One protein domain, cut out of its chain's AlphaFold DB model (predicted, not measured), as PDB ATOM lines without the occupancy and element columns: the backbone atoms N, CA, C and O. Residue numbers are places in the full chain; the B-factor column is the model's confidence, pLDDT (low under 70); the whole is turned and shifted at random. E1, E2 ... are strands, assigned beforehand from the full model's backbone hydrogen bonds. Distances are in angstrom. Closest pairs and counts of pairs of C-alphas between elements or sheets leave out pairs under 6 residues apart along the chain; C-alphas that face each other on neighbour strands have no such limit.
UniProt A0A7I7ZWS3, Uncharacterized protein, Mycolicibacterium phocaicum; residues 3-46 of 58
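What this domain is: This is residues 3 to 46 of the 58 residues of an uncharacterized protein of Mycolicibacterium phocaicum (UniProt A0A7I7ZWS3). One long two-stranded hairpin, E1 and E2 side by side, makes a narrow ribbon that bends along its length into an open V, with no named helix and no further named strand to cover it. The tight turn between the strands is at one tip of the V, and the short ends, residues 3 to 6 and 44 to 46, are at the other. The printed part has 44 residues with two named strands, E1 then E2, in an antiparallel sheet of order E1 - E2, and its class is all strand. It is extended, with a radius of gyration of the C-alphas of 16.9 A and spans of 52 by 21 by 9 A.

How they stand to each other: E1, residues 7 to 21, and E2, residues 27 to 43, are antiparallel neighbours and form a hairpin, with 168 degrees between their directions. C-alphas 7 and 43 face each other at 4.4 A, and C-alphas 21 and 27 also at 4.4 A. N 8 and O 42 are within hydrogen-bond range at 2.8 A, as are N 28 and O 20 at 2.9 A. E1 bends by 66 degrees at residue 12, and E2 bends by 72 degrees at residue 37. At these bends C-alphas 12 and 37 face each other, 5.4 A apart, and N 37 and O 12 are 2.8 A apart.

Where its parts are: E1 begins at C-alpha 7, at (150.177, 153.305, 161.999), and measures 39.6 A from first to last C-alpha. E2, the longest strand with 17 residues, measures 40.1 A and ends at C-alpha 43, at (149.726, 155.322, 165.914).

The domain as a whole: The two C-alphas farthest apart are those of Glu 23 and Asp 46, at 52.6 A. The printed part has no cut, and the link from E1 to E2, five residues, is tight. The mean pLDDT of the printed part is 95.0, and no printed residue is under 70.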
ATOM      1  N   VAL A   3     149.687 150.074 158.076       84.69
ATOM      2  CA  VAL A   3     150.294 150.758 156.930       84.69
ATOM      3  C   VAL A   3     151.768 151.068 157.211       84.69
ATOM      4  O   VAL A   3     152.161 151.139 158.382       84.69
ATOM      5  N   PRO A   4     152.600 151.253 156.170       78.38
ATOM      6  CA  PRO A   4     153.952 151.775 156.346       78.38
ATOM      7  C   PRO A   4     153.939 153.068 157.176       78.38
ATOM      8  O   PRO A   4     153.052 153.901 157.005       78.38
ATOM      9  N   GLY A   5     154.912 153.230 158.078       74.75
ATOM     10  CA  GLY A   5     154.973 154.384 158.988       74.75
ATOM     11  C   GLY A   5     154.369 154.155 160.380       74.75
ATOM     12  O   GLY A   5     153.956 155.115 161.015       74.75
ATOM     13  N   HIS A   6     154.334 152.905 160.862       83.44
ATOM     14  CA  HIS A   6     153.932 152.543 162.232       83.44
ATOM     15  C   HIS A   6     152.525 153.013 162.632       83.44
ATOM     16  O   HIS A   6     152.296 153.400 163.773       83.44
ATOM     17  N   ALA A   7     151.560 152.941 161.714       91.50
ATOM     18  CA  ALA A   7     150.177 153.305 161.999       91.50
ATOM     19  C   ALA A   7     149.189 152.223 161.553       91.50
ATOM     20  O   ALA A   7     149.451 151.399 160.672       91.50
ATOM     21  N   MET A   8     148.012 152.248 162.164       93.50
ATOM     22  CA  MET A   8     146.858 151.447 161.796       93.50
ATOM     23  C   MET A   8     145.748 152.353 161.268       93.50
ATOM     24  O   MET A   8     145.316 153.275 161.953       93.50
ATOM     25  N   ILE A   9     145.228 152.025 160.084       94.69
ATOM     26  CA  ILE A   9     144.031 152.649 159.515       94.69
ATOM     27  C   ILE A   9     142.835 151.715 159.705       94.69
ATOM     28  O   ILE A   9     142.892 150.521 159.382       94.69
ATOM     29  N   ARG A  10     141.736 152.260 160.223       94.81
ATOM     30  CA  ARG A  10     140.422 151.612 160.313       94.81
ATOM     31  C   ARG A  10     139.395 152.488 159.621       94.81
ATOM     32  O   ARG A  10     139.487 153.707 159.657       94.81
ATOM     33  N   GLY A  11     138.399 151.875 159.012       96.06
ATOM     34  CA  GLY A  11     137.339 152.618 158.357       96.06
ATOM     35  C   GLY A  11     136.214 151.706 157.921       96.06
ATOM     36  O   GLY A  11     136.344 150.482 157.942       96.06
ATOM     37  N   SER A  12     135.117 152.330 157.519       97.50
ATOM     38  CA  SER A  12     133.975 151.661 156.905       97.50
ATOM     39  C   SER A  12     133.467 152.487 155.730       97.50
ATOM     40  O   SER A  12     133.697 153.698 155.654       97.50
ATOM     41  N   GLY A  13     132.795 151.834 154.793       96.88
ATOM     42  CA  GLY A  13     132.236 152.471 153.612       96.88
ATOM     43  C   GLY A  13     131.319 151.532 152.848       96.88
ATOM     44  O   GLY A  13     131.437 150.313 152.960       96.88
ATOM     45  N   TYR A  14     130.423 152.118 152.065       98.06
ATOM     46  CA  TYR A  14     129.637 151.386 151.081       98.06
ATOM     47  C   TYR A  14     130.370 151.395 149.748       98.06
ATOM     48  O   TYR A  14     130.855 152.445 149.327       98.06
ATOM     49  N   TYR A  15     130.430 150.240 149.096       97.06
ATOM     50  CA  TYR A  15     130.926 150.106 147.731       97.06
ATOM     51  C   TYR A  15     129.745 150.004 146.772       97.06
ATOM     52  O   TYR A  15     128.719 149.400 147.089       97.06
ATOM     53  N   SER A  16     129.898 150.609 145.603       98.06
ATOM     54  CA  SER A  16     128.968 150.505 144.490       98.06
ATOM     55  C   SER A  16     129.758 150.087 143.263       98.06
ATOM     56  O   SER A  16     130.532 150.870 142.709       98.06
ATOM     57  N   ASP A  17     129.571 148.833 142.872       98.25
ATOM     58  CA  ASP A  17     130.221 148.255 141.707       98.25
ATOM     59  C   ASP A  17     129.210 148.116 140.574       98.25
ATOM     60  O   ASP A  17     128.081 147.657 140.774       98.25
ATOM     61  N   THR A  18     129.629 148.486 139.368       98.31
ATOM     62  CA  THR A  18     128.909 148.148 138.142       98.31
ATOM     63  C   THR A  18     129.634 147.011 137.444       98.31
ATOM     64  O   THR A  18     130.863 146.913 137.482       98.31
ATOM     65  N   TYR A  19     128.872 146.136 136.797       98.25
ATOM     66  CA  TYR A  19     129.398 144.948 136.141       98.25
ATOM     67  C   TYR A  19     128.953 144.929 134.687       98.25
ATOM     68  O   TYR A  19     127.824 145.305 134.367       98.25
ATOM     69  N   ARG A  20     129.831 144.453 133.806       98.25
ATOM     70  CA  ARG A  20     129.510 144.166 132.407       98.25
ATOM     71  C   ARG A  20     129.893 142.730 132.084       98.25
ATOM     72  O   ARG A  20     130.821 142.185 132.682       98.25
ATOM     73  N   LYS A  21     129.161 142.122 131.160       98.19
ATOM     74  CA  LYS A  21     129.486 140.807 130.613       98.19
ATOM     75  C   LYS A  21     130.175 141.023 129.273       98.19
ATOM     76  O   LYS A  21     129.606 141.691 128.411       98.19
ATOM     77  N   ASP A  22     131.389 140.513 129.129       97.62
ATOM     78  CA  ASP A  22     132.158 140.657 127.891       97.62
ATOM     79  C   ASP A  22     131.710 139.602 126.866       97.62
ATOM     80  O   ASP A  22     130.910 138.711 127.163       97.62
ATOM     81  N   GLU A  23     132.233 139.702 125.645       97.38
ATOM     82  CA  GLU A  23     131.909 138.797 124.533       97.38
ATOM     83  C   GLU A  23     132.288 137.335 124.819       97.38
ATOM     84  O   GLU A  23     131.644 136.415 124.320       97.38
ATOM     85  N   ASP A  24     133.278 137.116 125.688       97.50
ATOM     86  CA  ASP A  24     133.683 135.793 126.177       97.50
ATOM     87  C   ASP A  24     132.714 135.198 127.216       97.50
ATOM     88  O   ASP A  24     132.923 134.099 127.731       97.50
ATOM     89  N   GLY A  25     131.643 135.924 127.544       97.75
ATOM     90  CA  GLY A  25     130.625 135.510 128.493       97.75
ATOM     91  C   GLY A  25     131.033 135.658 129.961       97.75
ATOM     92  O   GLY A  25     130.256 135.258 130.833       97.75
ATOM     93  N   VAL A  26     132.195 136.243 130.256       98.44
ATOM     94  CA  VAL A  26     132.702 136.421 131.620       98.44
ATOM     95  C   VAL A  26     132.323 137.807 132.154       98.44
ATOM     96  O   VAL A  26     132.469 138.830 131.483       98.44
ATOM     97  N   TRP A  27     131.816 137.840 133.390       98.00
ATOM     98  CA  TRP A  27     131.505 139.082 134.098       98.00
ATOM     99  C   TRP A  27     132.770 139.760 134.611       98.00
ATOM    100  O   TRP A  27     133.639 139.119 135.200       98.00
ATOM    101  N   ARG A  28     132.845 141.077 134.431       97.88
ATOM    102  CA  ARG A  28     133.940 141.921 134.915       97.88
ATOM    103  C   ARG A  28     133.384 143.164 135.586       97.88
ATOM    104  O   ARG A  28     132.321 143.659 135.205       97.88
ATOM    105  N   ILE A  29     134.122 143.676 136.567       97.75
ATOM    106  CA  ILE A  29     133.837 144.986 137.158       97.75
ATOM    107  C   ILE A  29     134.071 146.030 136.064       97.75
ATOM    108  O   ILE A  29     135.159 146.112 135.495       97.75
ATOM    109  N   ALA A  30     133.030 146.790 135.740       97.94
ATOM    110  CA  ALA A  30     133.080 147.884 134.779       97.94
ATOM    111  C   ALA A  30     133.501 149.192 135.462       97.94
ATOM    112  O   ALA A  30     134.309 149.941 134.919       97.94
ATOM    113  N   SER A  31     133.007 149.435 136.675       98.12
ATOM    114  CA  SER A  31     133.457 150.527 137.534       98.12
ATOM    115  C   SER A  31     133.274 150.162 139.001       98.12
ATOM    116  O   SER A  31     132.347 149.434 139.346       98.12
ATOM    117  N   THR A  32     134.112 150.730 139.862       98.06
ATOM    118  CA  THR A  32     133.937 150.684 141.316       98.06
ATOM    119  C   THR A  32     133.909 152.107 141.858       98.06
ATOM    120  O   THR A  32     134.687 152.963 141.430       98.06
ATOM    121  N   GLY A  33     132.981 152.375 142.766       97.88
ATOM    122  CA  GLY A  33     132.897 153.604 143.543       97.88
ATOM    123  C   GLY A  33     132.696 153.270 145.015       97.88
ATOM    124  O   GLY A  33     132.235 152.181 145.356       97.88
ATOM    125  N   TYR A  34     133.026 154.200 145.907       97.44
ATOM    126  CA  TYR A  34     132.779 154.015 147.331       97.44
ATOM    127  C   TYR A  34     132.421 155.325 148.024       97.44
ATOM    128  O   TYR A  34     132.870 156.402 147.638       97.44
ATOM    129  N   GLN A  35     131.643 155.208 149.095       98.06
ATOM    130  CA  GLN A  35     131.349 156.293 150.018       98.06
ATOM    131  C   GLN A  35     131.871 155.917 151.401       98.06
ATOM    132  O   GLN A  35     131.462 154.907 151.980       98.06
ATOM    133  N   ARG A  36     132.788 156.726 151.939       97.19
ATOM    134  CA  ARG A  36     133.349 156.511 153.276       97.19
ATOM    135  C   ARG A  36     132.312 156.899 154.336       97.19
ATOM    136  O   ARG A  36     131.757 157.990 154.283       97.19
ATOM    137  N   ILE A  37     132.081 156.013 155.303       97.88
ATOM    138  CA  ILE A  37     131.289 156.308 156.508       97.88
ATOM    139  C   ILE A  37     132.194 156.983 157.538       97.88
ATOM    140  O   ILE A  37     131.844 158.013 158.100       97.88
ATOM    141  N   TYR A  38     133.377 156.411 157.763       97.44
ATOM    142  CA  TYR A  38     134.434 157.022 158.563       97.44
ATOM    143  C   TYR A  38     135.795 156.433 158.196       97.44
ATOM    144  O   TYR A  38     135.889 155.311 157.685       97.44
ATOM    145  N   GLU A  39     136.844 157.178 158.519       97.00
ATOM    146  CA  GLU A  39     138.230 156.733 158.487       97.00
ATOM    147  C   GLU A  39     138.928 157.231 159.754       97.00
ATOM    148  O   GLU A  39     138.693 158.350 160.203       97.00
ATOM    149  N   ALA A  40     139.741 156.374 160.357       95.69
ATOM    150  CA  ALA A  40     140.468 156.647 161.582       95.69
ATOM    151  C   ALA A  40     141.895 156.116 161.465       95.69
ATOM    152  O   ALA A  40     142.117 155.001 160.983       95.69
ATOM    153  N   LEU A  41     142.842 156.904 161.963       94.31
ATOM    154  CA  LEU A  41     144.253 156.563 162.048       94.31
ATOM    155  C   LEU A  41     144.656 156.454 163.520       94.31
ATOM    156  O   LEU A  41     144.244 157.260 164.352       94.31
ATOM    157  N   THR A  42     145.432 155.429 163.850       94.56
ATOM    158  CA  THR A  42     145.960 155.185 165.196       94.56
ATOM    159  C   THR A  42     147.457 154.914 165.078       94.56
ATOM    160  O   THR A  42     147.840 154.047 164.291       94.56
ATOM    161  N   SER A  43     148.295 155.635 165.830       92.69
ATOM    162  CA  SER A  43     149.726 155.322 165.914       92.69
ATOM    163  C   SER A  43     149.919 153.982 166.624       92.69
ATOM    164  O   SER A  43     149.216 153.673 167.585       92.69
ATOM    165  N   LEU A  44     150.863 153.164 166.162       90.69
ATOM    166  CA  LEU A  44     151.234 151.931 166.859       90.69
ATOM    167  C   LEU A  44     152.092 152.201 168.097       90.69
ATOM    168  O   LEU A  44     152.151 151.343 168.973       90.69
ATOM    169  N   GLU A  45     152.698 153.385 168.210       90.94
ATOM    170  CA  GLU A  45     153.399 153.814 169.428       90.94
ATOM    171  C   GLU A  45     152.437 153.921 170.623       90.94
ATOM    172  O   GLU A  45     152.808 153.605 171.750       90.94
ATOM    173  N   ASP A  46     151.163 154.234 170.356       92.31
ATOM    174  CA  ASP A  46     150.088 154.254 171.357       92.31
ATOM    175  C   ASP A  46     149.616 152.838 171.753       92.31
ATOM    176  O   ASP A  46     148.743 152.669 172.608       92.31
TER     177      ASP A  46